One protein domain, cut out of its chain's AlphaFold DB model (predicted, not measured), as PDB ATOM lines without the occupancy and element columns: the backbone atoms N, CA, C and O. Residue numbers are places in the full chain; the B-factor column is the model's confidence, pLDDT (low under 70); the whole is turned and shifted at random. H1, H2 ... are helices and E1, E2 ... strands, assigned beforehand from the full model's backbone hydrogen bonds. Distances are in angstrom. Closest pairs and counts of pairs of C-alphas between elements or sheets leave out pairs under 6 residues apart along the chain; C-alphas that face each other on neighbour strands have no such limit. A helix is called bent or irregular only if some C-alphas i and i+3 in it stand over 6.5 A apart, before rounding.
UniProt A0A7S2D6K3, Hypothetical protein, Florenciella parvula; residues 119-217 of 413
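Overview. This is residues 119 to 217 of the 413 residues of the protein "Hypothetical protein" of Florenciella parvula (UniProt A0A7S2D6K3). A strongly twisted five-stranded sheet makes the core, with long E1 and E5 side by side through its middle, bent E2 along one edge, and short E3 and E4 beside different parts of E5. H1 covers the side between E2 and E3; H2 lies off E2, and short H3 and H4 lie by E3. The printed part has 99 residues, with four named helices and five named strands; along the chain E1 and E2 come first, then H1 and H2, then E3, then H3 and H4, and last E4 and E5; the sheet is branched and mixed, with E1 and E5 parallel and the neighbour pairs E1 and E2, E3 and E5, and E4 and E5 antiparallel, and the class is mixed, helices and strands. It is compact, with a radius of gyration of the C-alphas of 12.8 A and spans of 32 by 29 by 25 A.

Arrangement. Start at E1, residues 125 to 132, which forms an antiparallel hairpin with E2, residues 137 to 145; look for N 127 and O 143, 2.8 A apart. E2 bends by 61 degrees at residue 141. Next comes H1, residues 151 to 161, on the sheet at a height of 5.6 A and over none of its strands; its closest C-alphas to E2 are Ile 158 and Leu 143, 7.6 A apart. H2, residues 163 to 169, is about perpendicular to H1 at 89 degrees and only grazes the sheet. E3, residues 174 to 178, is antiparallel to E5, residues 208 to 216, with N 175 and O 215 at 2.8 A. H3, residues 185 to 188, only grazes the sheet. H4, residues 193 to 196, only just touches H1, with 3 pairs of C-alphas within 8 A, the closest Cys 151 and Ile 193 at 5.0 A. E4, residues 199 to 201, forms an antiparallel hairpin with E5, with N 200 and O 209 at 2.8 A. E1 is parallel to E5, with N 130 and O 212 at 2.8 A; E3 and E4 lie on the other side of E5. Every O i to N i+4 pair is within hydrogen-bond range in H1, 2 of 3 in H2; H3 and H4 are too short for such a pair.

Along the chain. Find C-alpha 125 at (26.663, -38.958, 37.586); E1 runs 21.4 A from there. E2 spans 20.9 A and H1 14.9 A, from C-alpha 151 at (35.721, -45.852, 28.159). H2 measures 10.1 A, E3 12.9 A, H3 and H4 5.3 A each, and E4 6.8 A. E5 runs 26.4 A to C-alpha 216 at (50.471, -38.682, 31.409).

Size, cuts and confidence. The C-alphas of Pro 122 and Thr 135 are the two farthest apart, 36.7 A. The printed part has no cut and no long link. Its mean pLDDT is 90.3, and no printed residue is under 70.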
ATOM      1  N   GLU A 119      25.140 -38.051  26.357       90.06
ATOM      2  CA  GLU A 119      24.914 -36.648  26.756       90.06
ATOM      3  C   GLU A 119      23.521 -36.382  27.329       90.06
ATOM      4  O   GLU A 119      23.343 -35.445  28.103       90.06
ATOM      5  N   SER A 120      22.535 -37.185  26.933       91.69
ATOM      6  CA  SER A 120      21.144 -37.060  27.373       91.69
ATOM      7  C   SER A 120      20.689 -38.232  28.239       91.69
ATOM      8  O   SER A 120      19.489 -38.397  28.459       91.69
ATOM      9  N   SER A 121      21.637 -39.046  28.716       95.44
ATOM     10  CA  SER A 121      21.320 -40.168  29.591       95.44
ATOM     11  C   SER A 121      20.745 -39.656  30.920       95.44
ATOM     12  O   SER A 121      21.306 -38.714  31.490       95.44
ATOM     13  N   PRO A 122      19.636 -40.233  31.419       96.06
ATOM     14  CA  PRO A 122      19.102 -39.895  32.737       96.06
ATOM     15  C   PRO A 122      20.034 -40.334  33.877       96.06
ATOM     16  O   PRO A 122      19.968 -39.754  34.957       96.06
ATOM     17  N   ASP A 123      20.932 -41.289  33.620       96.38
ATOM     18  CA  ASP A 123      21.803 -41.924  34.616       96.38
ATOM     19  C   ASP A 123      23.178 -41.239  34.729       96.38
ATOM     20  O   ASP A 123      24.175 -41.831  35.142       96.38
ATOM     21  N   GLN A 124      23.266 -39.969  34.324       96.38
ATOM     22  CA  GLN A 124      24.498 -39.199  34.455       96.38
ATOM     23  C   GLN A 124      24.849 -38.958  35.921       96.38
ATOM     24  O   GLN A 124      24.059 -38.403  36.683       96.38
ATOM     25  N   VAL A 125      26.092 -39.271  36.276       95.88
ATOM     26  CA  VAL A 125      26.663 -38.958  37.586       95.88
ATOM     27  C   VAL A 125      27.733 -37.881  37.453       95.88
ATOM     28  O   VAL A 125      28.389 -37.751  36.415       95.88
ATOM     29  N   GLU A 126      27.916 -37.086  38.506       95.62
ATOM     30  CA  GLU A 126      29.022 -36.136  38.584       95.62
ATOM     31  C   GLU A 126      30.311 -36.873  38.967       95.62
ATOM     32  O   GLU A 126      30.443 -37.437  40.052       95.62
ATOM     33  N   ILE A 127      31.269 -36.876  38.044       95.44
ATOM     34  CA  ILE A 127      32.579 -37.496  38.201       95.44
ATOM     35  C   ILE A 127      33.608 -36.401  38.458       95.44
ATOM     36  O   ILE A 127      33.798 -35.488  37.648       95.44
ATOM     37  N   LYS A 128      34.323 -36.519  39.573       95.38
ATOM     38  CA  LYS A 128      35.458 -35.673  39.919       95.38
ATOM     39  C   LYS A 128      36.668 -36.088  39.095       95.38
ATOM     40  O   LYS A 128      37.270 -37.133  39.347       95.38
ATOM     41  N   VAL A 129      37.063 -35.256  38.137       95.94
ATOM     42  CA  VAL A 129      38.244 -35.508  37.307       95.94
ATOM     43  C   VAL A 129      39.466 -34.889  37.975       95.94
ATOM     44  O   VAL A 129      39.505 -33.696  38.290       95.94
ATOM     45  N   SER A 130      40.477 -35.716  38.211       94.94
ATOM     46  CA  SER A 130      41.748 -35.327  38.810       94.94
ATOM     47  C   SER A 130      42.900 -35.745  37.908       94.94
ATOM     48  O   SER A 130      42.829 -36.745  37.205       94.94
ATOM     49  N   TRP A 131      43.965 -34.961  37.921       94.94
ATOM     50  CA  TRP A 131      45.177 -35.194  37.155       94.94
ATOM     51  C   TRP A 131      46.307 -35.589  38.095       94.94
ATOM     52  O   TRP A 131      46.660 -34.800  38.970       94.94
ATOM     53  N   HIS A 132      46.869 -36.775  37.906       93.19
ATOM     54  CA  HIS A 132      48.015 -37.270  38.649       93.19
ATOM     55  C   HIS A 132      49.305 -36.932  37.901       93.19
ATOM     56  O   HIS A 132      49.543 -37.385  36.778       93.19
ATOM     57  N   ASP A 133      50.113 -36.085  38.527       89.25
ATOM     58  CA  ASP A 133      51.525 -35.917  38.206       89.25
ATOM     59  C   ASP A 133      52.354 -36.847  39.105       89.25
ATOM     60  O   ASP A 133      51.833 -37.329  40.108       89.25
ATOM     61  N   GLU A 134      53.628 -37.101  38.786       88.06
ATOM     62  CA  GLU A 134      54.473 -38.082  39.506       88.06
ATOM     63  C   GLU A 134      54.471 -37.932  41.039       88.06
ATOM     64  O   GLU A 134      54.695 -38.909  41.754       88.06
ATOM     65  N   THR A 135      54.224 -36.722  41.549       89.31
ATOM     66  CA  THR A 135      54.219 -36.415  42.982       89.31
ATOM     67  C   THR A 135      52.853 -36.037  43.542       89.31
ATOM     68  O   THR A 135      52.645 -36.191  44.742       89.31
ATOM     69  N   ASP A 136      51.926 -35.541  42.717       92.81
ATOM     70  CA  ASP A 136      50.742 -34.829  43.200       92.81
ATOM     71  C   ASP A 136      49.499 -35.077  42.348       92.81
ATOM     72  O   ASP A 136      49.541 -35.147  41.122       92.81
ATOM     73  N   THR A 137      48.343 -35.114  43.010       93.25
ATOM     74  CA  THR A 137      47.041 -35.185  42.339       93.25
ATOM     75  C   THR A 137      46.368 -33.817  42.364       93.25
ATOM     76  O   THR A 137      46.011 -33.305  43.424       93.25
ATOM     77  N   LYS A 138      46.156 -33.216  41.192       94.31
ATOM     78  CA  LYS A 138      45.497 -31.914  41.032       94.31
ATOM     79  C   LYS A 138      44.092 -32.076  40.463       94.31
ATOM     80  O   LYS A 138      43.923 -32.597  39.366       94.31
ATOM     81  N   HIS A 139      43.087 -31.561  41.163       94.19
ATOM     82  CA  HIS A 139      41.715 -31.519  40.660       94.19
ATOM     83  C   HIS A 139      41.614 -30.673  39.376       94.19
ATOM     84  O   HIS A 139      42.179 -29.578  39.301       94.19
ATOM     85  N   MET A 140      40.923 -31.202  38.366       93.19
ATOM     86  CA  MET A 140      40.730 -30.562  37.060       93.19
ATOM     87  C   MET A 140      39.326 -29.973  36.913       93.19
ATOM     88  O   MET A 140      39.174 -28.927  36.296       93.19
ATOM     89  N   GLY A 141      38.322 -30.630  37.492       91.75
ATOM     90  CA  GLY A 141      36.931 -30.196  37.443       91.75
ATOM     91  C   GLY A 141      35.963 -31.356  37.650       91.75
ATOM     92  O   GLY A 141      36.366 -32.472  37.990       91.75
ATOM     93  N   TRP A 142      34.685 -31.079  37.427       94.12
ATOM     94  CA  TRP A 142      33.595 -32.049  37.515       94.12
ATOM     95  C   TRP A 142      33.011 -32.295  36.130       94.12
ATOM     96  O   TRP A 142      32.902 -31.367  35.326       94.12
ATOM     97  N   LEU A 143      32.641 -33.539  35.850       95.00
ATOM     98  CA  LEU A 143      32.105 -33.954  34.561       95.00
ATOM     99  C   LEU A 143      30.862 -34.814  34.762       95.00
ATOM    100  O   LEU A 143      30.910 -35.790  35.500       95.00
ATOM    101  N   LYS A 144      29.764 -34.475  34.081       95.69
ATOM    102  CA  LYS A 144      28.550 -35.300  34.068       95.69
ATOM    103  C   LYS A 144      28.666 -36.359  32.994       95.69
ATOM    104  O   LYS A 144      28.721 -36.026  31.813       95.69
ATOM    105  N   VAL A 145      28.729 -37.614  33.407       95.62
ATOM    106  CA  VAL A 145      28.912 -38.752  32.511       95.62
ATOM    107  C   VAL A 145      28.098 -39.923  33.025       95.62
ATOM    108  O   VAL A 145      28.005 -40.151  34.224       95.62
ATOM    109  N   ASP A 146      27.529 -40.675  32.096       96.44
ATOM    110  CA  ASP A 146      26.902 -41.955  32.389       96.44
ATOM    111  C   ASP A 146      27.984 -43.009  32.731       96.44
ATOM    112  O   ASP A 146      28.880 -43.239  31.904       96.44
ATOM    113  N   PRO A 147      27.936 -43.658  33.912       95.19
ATOM    114  CA  PRO A 147      28.884 -44.704  34.304       95.19
ATOM    115  C   PRO A 147      28.959 -45.890  33.333       95.19
ATOM    116  O   PRO A 147      30.003 -46.545  33.247       95.19
ATOM    117  N   ASP A 148      27.882 -46.174  32.599       95.69
ATOM    118  CA  ASP A 148      27.804 -47.264  31.628       95.69
ATOM    119  C   ASP A 148      28.358 -46.901  30.246       95.69
ATOM    120  O   ASP A 148      28.471 -47.769  29.370       95.69
ATOM    121  N   CYS A 149      28.761 -45.645  30.043       96.12
ATOM    122  CA  CYS A 149      29.404 -45.212  28.813       96.12
ATOM    123  C   CYS A 149      30.726 -45.988  28.588       96.12
ATOM    124  O   CYS A 149      31.543 -46.104  29.511       96.12
ATOM    125  N   PRO A 150      30.976 -46.527  27.378       96.31
ATOM    126  CA  PRO A 150      32.256 -47.140  27.022       96.31
ATOM    127  C   PRO A 150      33.435 -46.186  27.264       96.31
ATOM    128  O   PRO A 150      33.356 -45.012  26.907       96.31
ATOM    129  N   CYS A 151      34.552 -46.675  27.811       94.88
ATOM    130  CA  CYS A 151      35.721 -45.852  28.159       94.88
ATOM    131  C   CYS A 151      36.286 -45.100  26.956       94.88
ATOM    132  O   CYS A 151      36.674 -43.943  27.094       94.88
ATOM    133  N   THR A 152      36.283 -45.712  25.769       92.75
ATOM    134  CA  THR A 152      36.709 -45.060  24.520       92.75
ATOM    135  C   THR A 152      35.862 -43.835  24.198       92.75
ATOM    136  O   THR A 152      36.396 -42.790  23.827       92.75
ATOM    137  N   LEU A 153      34.543 -43.927  24.398       92.50
ATOM    138  CA  LEU A 153      33.644 -42.793  24.230       92.50
ATOM    139  C   LEU A 153      33.795 -41.783  25.377       92.50
ATOM    140  O   LEU A 153      33.792 -40.578  25.136       92.50
ATOM    141  N   GLY A 154      33.986 -42.263  26.607       92.62
ATOM    142  CA  GLY A 154      34.274 -41.443  27.782       92.62
ATOM    143  C   GLY A 154      35.520 -40.581  27.628       92.62
ATOM    144  O   GLY A 154      35.494 -39.395  27.937       92.62
ATOM    145  N   ARG A 155      36.596 -41.148  27.082       92.25
ATOM    146  CA  ARG A 155      37.846 -40.449  26.766       92.25
ATOM    147  C   ARG A 155      37.605 -39.270  25.837       92.25
ATOM    148  O   ARG A 155      38.034 -38.158  26.133       92.25
ATOM    149  N   GLU A 156      36.888 -39.496  24.742       89.25
ATOM    150  CA  GLU A 156      36.519 -38.435  23.801       89.25
ATOM    151  C   GLU A 156      35.601 -37.394  24.456       89.25
ATOM    152  O   GLU A 156      35.746 -36.194  24.215       89.25
ATOM    153  N   PHE A 157      34.702 -37.822  25.343       91.06
ATOM    154  CA  PHE A 157      33.824 -36.929  26.093       91.06
ATOM    155  C   PHE A 157      34.599 -35.990  27.026       91.06
ATOM    156  O   PHE A 157      34.386 -34.774  27.008       91.06
ATOM    157  N   ILE A 158      35.544 -36.546  27.785       90.81
ATOM    158  CA  ILE A 158      36.475 -35.810  28.647       90.81
ATOM    159  C   ILE A 158      37.325 -34.869  27.805       90.81
ATOM    160  O   ILE A 158      37.484 -33.704  28.156       90.81
ATOM    161  N   HIS A 159      37.829 -35.342  26.666       87.75
ATOM    162  CA  HIS A 159      38.646 -34.534  25.777       87.75
ATOM    163  C   HIS A 159      37.873 -33.346  25.194       87.75
ATOM    164  O   HIS A 159      38.437 -32.266  25.068       87.75
ATOM    165  N   ARG A 160      36.577 -33.499  24.886       87.12
ATOM    166  CA  ARG A 160      35.710 -32.391  24.446       87.12
ATOM    167  C   ARG A 160      35.441 -31.380  25.561       87.12
ATOM    168  O   ARG A 160      35.503 -30.181  25.302       87.12
ATOM    169  N   HIS A 161      35.148 -31.850  26.773       89.06
ATOM    170  CA  HIS A 161      34.749 -30.988  27.893       89.06
ATOM    171  C   HIS A 161      35.929 -30.294  28.572       89.06
ATOM    172  O   HIS A 161      35.833 -29.118  28.899       89.06
ATOM    173  N   LEU A 162      37.044 -31.005  28.744       88.81
ATOM    174  CA  LEU A 162      38.269 -30.512  29.377       88.81
ATOM    175  C   LEU A 162      39.356 -30.193  28.342       88.81
ATOM    176  O   LEU A 162      40.551 -30.226  28.647       88.81
ATOM    177  N   TRP A 163      38.958 -29.929  27.091       85.19
ATOM    178  CA  TRP A 163      39.879 -29.690  25.975       85.19
ATOM    179  C   TRP A 163      40.928 -28.640  26.335       85.19
ATOM    180  O   TRP A 163      42.113 -28.805  26.043       85.19
ATOM    181  N   PHE A 164      40.494 -27.528  26.927       82.06
ATOM    182  CA  PHE A 164      41.360 -26.391  27.206       82.06
ATOM    183  C   PHE A 164      42.398 -26.740  28.275       82.06
ATOM    184  O   PHE A 164      43.590 -26.496  28.088       82.06
ATOM    185  N   GLU A 165      41.960 -27.371  29.358       85.69
ATOM    186  CA  GLU A 165      42.794 -27.765  30.483       85.69
ATOM    187  C   GLU A 165      43.775 -28.885  30.102       85.69
ATOM    188  O   GLU A 165      44.939 -28.846  30.513       85.69
ATOM    189  N   LEU A 166      43.342 -29.851  29.283       85.12
ATOM    190  CA  LEU A 166      44.187 -30.947  28.797       85.12
ATOM    191  C   LEU A 166      45.228 -30.461  27.780       85.12
ATOM    192  O   LEU A 166      46.407 -30.809  27.891       85.12
ATOM    193  N   ASN A 167      44.847 -29.585  26.841       80.56
ATOM    194  CA  ASN A 167      45.785 -29.044  25.850       80.56
ATOM    195  C   ASN A 167      46.847 -28.122  26.442       80.56
ATOM    196  O   ASN A 167      47.959 -28.070  25.918       80.56
ATOM    197  N   GLN A 168      46.555 -27.420  27.538       80.94
ATOM    198  CA  GLN A 168      47.589 -26.661  28.245       80.94
ATOM    199  C   GLN A 168      48.676 -27.559  28.848       80.94
ATOM    200  O   GLN A 168      49.816 -27.114  29.008       80.94
ATOM    201  N   ARG A 169      48.344 -28.811  29.179       78.44
ATOM    202  CA  ARG A 169      49.264 -29.752  29.819       78.44
ATOM    203  C   ARG A 169      49.986 -30.608  28.787       78.44
ATOM    204  O   ARG A 169      51.132 -30.289  28.469       78.44
ATOM    205  N   ASN A 170      49.314 -31.632  28.264       72.31
ATOM    206  CA  ASN A 170      49.902 -32.666  27.401       72.31
ATOM    207  C   ASN A 170      49.018 -33.067  26.201       72.31
ATOM    208  O   ASN A 170      49.291 -34.056  25.522       72.31
ATOM    209  N   GLY A 171      47.986 -32.278  25.878       77.12
ATOM    210  CA  GLY A 171      47.150 -32.526  24.703       77.12
ATOM    211  C   GLY A 171      46.333 -33.807  24.841       77.12
ATOM    212  O   GLY A 171      45.638 -34.000  25.836       77.12
ATOM    213  N   THR A 172      46.415 -34.674  23.833       72.94
ATOM    214  CA  THR A 172      45.657 -35.932  23.739       72.94
ATOM    215  C   THR A 172      46.302 -37.105  24.489       72.94
ATOM    216  O   THR A 172      45.666 -38.144  24.641       72.94
ATOM    217  N   GLY A 173      47.559 -36.972  24.930       82.94
ATOM    218  CA  GLY A 173      48.350 -38.060  25.518       82.94
ATOM    219  C   GLY A 173      48.126 -38.227  27.020       82.94
ATOM    220  O   GLY A 173      48.993 -37.864  27.815       82.94
ATOM    221  N   PHE A 174      46.966 -38.750  27.417       90.56
ATOM    222  CA  PHE A 174      46.699 -39.145  28.803       90.56
ATOM    223  C   PHE A 174      46.194 -40.588  28.884       90.56
ATOM    224  O   PHE A 174      45.602 -41.096  27.935       90.56
ATOM    225  N   LEU A 175      46.384 -41.245  30.020       91.94
ATOM    226  CA  LEU A 175      45.880 -42.586  30.318       91.94
ATOM    227  C   LEU A 175      44.957 -42.524  31.538       91.94
ATOM    228  O   LEU A 175      45.157 -41.697  32.432       91.94
ATOM    229  N   PHE A 176      43.939 -43.385  31.572       93.19
ATOM    230  CA  PHE A 176      43.148 -43.577  32.787       93.19
ATOM    231  C   PHE A 176      43.984 -44.324  33.820       93.19
ATOM    232  O   PHE A 176      44.667 -45.284  33.478       93.19
ATOM    233  N   GLU A 177      43.914 -43.920  35.080       91.56
ATOM    234  CA  GLU A 177      44.587 -44.621  36.167       91.56
ATOM    235  C   GLU A 177      43.574 -45.435  36.972       91.56
ATOM    236  O   GLU A 177      42.610 -44.901  37.522       91.56
ATOM    237  N   VAL A 178      43.797 -46.747  37.050       91.38
ATOM    238  CA  VAL A 178      42.929 -47.687  37.763       91.38
ATOM    239  C   VAL A 178      43.754 -48.375  38.838       91.38
ATOM    240  O   VAL A 178      44.698 -49.094  38.535       91.38
ATOM    241  N   LYS A 179      43.392 -48.172  40.111       87.25
ATOM    242  CA  LYS A 179      44.102 -48.756  41.270       87.25
ATOM    243  C   LYS A 179      45.617 -48.462  41.289       87.25
ATOM    244  O   LYS A 179      46.387 -49.274  41.787       87.25
ATOM    245  N   GLY A 180      46.036 -47.304  40.775       87.50
ATOM    246  CA  GLY A 180      47.446 -46.898  40.724       87.50
ATOM    247  C   GLY A 180      48.197 -47.333  39.461       87.50
ATOM    248  O   GLY A 180      49.332 -46.909  39.254       87.50
ATOM    249  N   GLU A 181      47.579 -48.145  38.598       89.75
ATOM    250  CA  GLU A 181      48.181 -48.588  37.341       89.75
ATOM    251  C   GLU A 181      47.567 -47.844  36.142       89.75
ATOM    252  O   GLU A 181      46.341 -47.685  36.074       89.75
ATOM    253  N   PRO A 182      48.387 -47.376  35.182       90.81
ATOM    254  CA  PRO A 182      47.881 -46.783  33.955       90.81
ATOM    255  C   PRO A 182      47.212 -47.855  33.088       90.81
ATOM    256  O   PRO A 182      47.760 -48.927  32.833       90.81
ATOM    257  N   LEU A 183      46.012 -47.553  32.612       92.88
ATOM    258  CA  LEU A 183      45.265 -48.398  31.701       92.88
ATOM    259  C   LEU A 183      45.725 -48.142  30.263       92.88
ATOM    260  O   LEU A 183      45.582 -47.038  29.747       92.88
ATOM    261  N   GLU A 184      46.246 -49.176  29.605       91.00
ATOM    262  CA  GLU A 184      46.585 -49.123  28.179       91.00
ATOM    263  C   GLU A 184      45.343 -48.854  27.314       91.00
ATOM    264  O   GLU A 184      44.302 -49.489  27.497       91.00
ATOM    265  N   ILE A 185      45.495 -48.010  26.287       87.50
ATOM    266  CA  ILE A 185      44.419 -47.608  25.362       87.50
ATOM    267  C   ILE A 185      43.738 -48.821  24.706       87.50
ATOM    268  O   ILE A 185      42.521 -48.850  24.544       87.50
ATOM    269  N   VAL A 186      44.507 -49.860  24.368       89.12
ATOM    270  CA  VAL A 186      43.978 -51.083  23.733       89.12
ATOM    271  C   VAL A 186      42.963 -51.791  24.637       89.12
ATOM    272  O   VAL A 186      41.995 -52.364  24.146       89.12
ATOM    273  N   LYS A 187      43.137 -51.705  25.961       91.38
ATOM    274  CA  LYS A 187      42.269 -52.340  26.961       91.38
ATOM    275  C   LYS A 187      41.038 -51.494  27.309       91.38
ATOM    276  O   LYS A 187      40.204 -51.947  28.091       91.38
ATOM    277  N   GLU A 188      40.914 -50.277  26.779       91.00
ATOM    278  CA  GLU A 188      39.774 -49.388  27.052       91.00
ATOM    279  C   GLU A 188      38.529 -49.748  26.253       91.00
ATOM    280  O   GLU A 188      37.421 -49.458  26.699       91.00
ATOM    281  N   HIS A 189      38.693 -50.362  25.079       88.12
ATOM    282  CA  HIS A 189      37.582 -50.621  24.163       88.12
ATOM    283  C   HIS A 189      36.465 -51.457  24.800       88.12
ATOM    284  O   HIS A 189      35.288 -51.207  24.548       88.12
ATOM    285  N   ASP A 190      36.834 -52.378  25.689       90.12
ATOM    286  CA  ASP A 190      35.902 -53.327  26.299       90.12
ATOM    287  C   ASP A 190      35.489 -52.926  27.725       90.12
ATOM    288  O   ASP A 190      34.793 -53.667  28.418       90.12
ATOM    289  N   LYS A 191      35.922 -51.747  28.190       94.50
ATOM    290  CA  LYS A 191      35.677 -51.268  29.554       94.50
ATOM    291  C   LYS A 191      34.646 -50.151  29.582       94.50
ATOM    292  O   LYS A 191      34.596 -49.301  28.700       94.50
ATOM    293  N   LYS A 192      33.854 -50.112  30.651       95.50
ATOM    294  CA  LYS A 192      32.925 -49.014  30.961       95.50
ATOM    295  C   LYS A 192      33.583 -47.987  31.874       95.50
ATOM    296  O   LYS A 192      34.496 -48.346  32.621       95.50
ATOM    297  N   ILE A 193      33.107 -46.745  31.859       94.06
ATOM    298  CA  ILE A 193      33.645 -45.674  32.709       94.06
ATOM    299  C   ILE A 193      33.599 -46.054  34.191       94.06
ATOM    300  O   ILE A 193      34.584 -45.851  34.894       94.06
ATOM    301  N   SER A 194      32.536 -46.719  34.639       93.31
ATOM    302  CA  SER A 194      32.407 -47.242  36.005       93.31
ATOM    303  C   SER A 194      33.591 -48.107  36.461       93.31
ATOM    304  O   SER A 194      33.934 -48.109  37.642       93.31
ATOM    305  N   SER A 195      34.267 -48.800  35.539       92.31
ATOM    306  CA  SER A 195      35.446 -49.620  35.854       92.31
ATOM    307  C   SER A 195      36.721 -48.806  36.099       92.31
ATOM    308  O   SER A 195      37.636 -49.294  36.765       92.31
ATOM    309  N   VAL A 196      36.788 -47.577  35.573       92.19
ATOM    310  CA  VAL A 196      37.926 -46.658  35.745       92.19
ATOM    311  C   VAL A 196      37.635 -45.542  36.750       92.19
ATOM    312  O   VAL A 196      38.554 -44.846  37.170       92.19
ATOM    313  N   THR A 197      36.379 -45.386  37.172       88.81
ATOM    314  CA  THR A 197      35.948 -44.405  38.175       88.81
ATOM    315  C   THR A 197      35.444 -45.101  39.430       88.81
ATOM    316  O   THR A 197      34.232 -45.269  39.594       88.81
ATOM    317  N   PRO A 198      36.340 -45.536  40.331       88.69
ATOM    318  CA  PRO A 198      35.906 -46.126  41.584       88.69
ATOM    319  C   PRO A 198      35.058 -45.121  42.367       88.69
ATOM    320  O   PRO A 198      35.434 -43.956  42.534       88.69
ATOM    321  N   GLN A 199      33.920 -45.602  42.860       90.38
ATOM    322  CA  GLN A 199      33.096 -44.884  43.817       90.38
ATOM    323  C   GLN A 199      33.874 -44.796  45.136       90.38
ATOM    324  O   GLN A 199      34.317 -45.810  45.681       90.38
ATOM    325  N   LYS A 200      34.096 -43.580  45.624       86.31
ATOM    326  CA  LYS A 200      34.738 -43.301  46.907       86.31
ATOM    327  C   LYS A 200      33.747 -42.561  47.782       86.31
ATOM    328  O   LYS A 200      33.079 -41.645  47.321       86.31
ATOM    329  N   LEU A 201      33.670 -42.935  49.051       84.19
ATOM    330  CA  LEU A 201      32.920 -42.146  50.015       84.19
ATOM    331  C   LEU A 201      33.716 -40.870  50.303       84.19
ATOM    332  O   LEU A 201      34.880 -40.955  50.709       84.19
ATOM    333  N   ASN A 202      33.126 -39.699  50.077       81.50
ATOM    334  CA  ASN A 202      33.732 -38.456  50.531       81.50
ATOM    335  C   ASN A 202      33.767 -38.473  52.066       81.50
ATOM    336  O   ASN A 202      32.749 -38.696  52.720       81.50
ATOM    337  N   ALA A 203      34.948 -38.267  52.649       82.75
ATOM    338  CA  ALA A 203      35.137 -38.312  54.095       82.75
ATOM    339  C   ALA A 203      34.351 -37.216  54.839       82.75
ATOM    340  O   ALA A 203      33.964 -37.421  55.987       82.75
ATOM    341  N   GLU A 204      34.113 -36.073  54.191       85.69
ATOM    342  CA  GLU A 204      33.435 -34.919  54.783       85.69
ATOM    343  C   GLU A 204      31.915 -35.039  54.667       85.69
ATOM    344  O   GLU A 204      31.206 -34.937  55.667       85.69
ATOM    345  N   THR A 205      31.405 -35.278  53.457       86.56
ATOM    346  CA  THR A 205      29.955 -35.297  53.200       86.56
ATOM    347  C   THR A 205      29.323 -36.665  53.431       86.56
ATOM    348  O   THR A 205      28.109 -36.754  53.572       86.56
ATOM    349  N   ARG A 206      30.130 -37.736  53.486       82.62
ATOM    350  CA  ARG A 206      29.685 -39.143  53.446       82.62
ATOM    351  C   ARG A 206      28.870 -39.500  52.202       82.62
ATOM    352  O   ARG A 206      28.215 -40.537  52.178       82.62
ATOM    353  N   GLU A 207      28.921 -38.678  51.163       85.25
ATOM    354  CA  GLU A 207      28.273 -38.964  49.889       85.25
ATOM    355  C   GLU A 207      29.209 -39.775  48.992       85.25
ATOM    356  O   GLU A 207      30.438 -39.723  49.110       85.25
ATOM    357  N   ALA A 208      28.623 -40.558  48.091       84.12
ATOM    358  CA  ALA A 208      29.389 -41.310  47.119       84.12
ATOM    359  C   ALA A 208      29.873 -40.401  45.980       84.12
ATOM    360  O   ALA A 208      29.077 -39.901  45.190       84.12
ATOM    361  N   GLU A 209      31.188 -40.246  45.856       85.94
ATOM    362  CA  GLU A 209      31.839 -39.516  44.775       85.94
ATOM    363  C   GLU A 209      32.521 -40.476  43.803       85.94
ATOM    364  O   GLU A 209      33.338 -41.317  44.184       85.94
ATOM    365  N   TYR A 210      32.254 -40.310  42.513       92.38
ATOM    366  CA  TYR A 210      33.025 -40.982  41.474       92.38
ATOM    367  C   TYR A 210      34.293 -40.180  41.210       92.38
ATOM    368  O   TYR A 210      34.228 -39.016  40.818       92.38
ATOM    369  N   VAL A 211      35.460 -40.791  41.412       92.19
ATOM    370  CA  VAL A 211      36.748 -40.124  41.180       92.19
ATOM    371  C   VAL A 211      37.441 -40.758  39.986       92.19
ATOM    372  O   VAL A 211      37.728 -41.951  39.994       92.19
ATOM    373  N   MET A 212      37.745 -39.943  38.980       94.38
ATOM    374  CA  MET A 212      38.542 -40.335  37.824       94.38
ATOM    375  C   MET A 212      39.924 -39.704  37.920       94.38
ATOM    376  O   MET A 212      40.044 -38.490  38.092       94.38
ATOM    377  N   VAL A 213      40.966 -40.521  37.785       94.44
ATOM    378  CA  VAL A 213      42.354 -40.062  37.811       94.44
ATOM    379  C   VAL A 213      42.960 -40.239  36.422       94.44
ATOM    380  O   VAL A 213      42.879 -41.314  35.830       94.44
ATOM    381  N   LEU A 214      43.515 -39.156  35.883       94.50
ATOM    382  CA  LEU A 214      44.192 -39.112  34.590       94.50
ATOM    383  C   LEU A 214      45.692 -38.967  34.814       94.50
ATOM    384  O   LEU A 214      46.104 -38.133  35.617       94.50
ATOM    385  N   ARG A 215      46.499 -39.712  34.064       93.12
ATOM    386  CA  ARG A 215      47.963 -39.642  34.106       93.12
ATOM    387  C   ARG A 215      48.525 -39.331  32.725       93.12
ATOM    388  O   ARG A 215      47.877 -39.600  31.718       93.12
ATOM    389  N   ASN A 216      49.735 -38.783  32.667       90.81
ATOM    390  CA  ASN A 216      50.471 -38.682  31.409       90.81
ATOM    391  C   ASN A 216      50.731 -40.059  30.803       90.81
ATOM    392  O   ASN A 216      51.133 -40.980  31.511       90.81
ATOM    393  N   ASP A 217      50.539 -40.163  29.492       88.56
ATOM    394  CA  ASP A 217      51.033 -41.303  28.732       88.56
ATOM    395  C   ASP A 217      52.575 -41.239  28.705       88.56
ATOM    396  O   ASP A 217      53.116 -40.242  28.215       88.56
TER     397      ASP A 217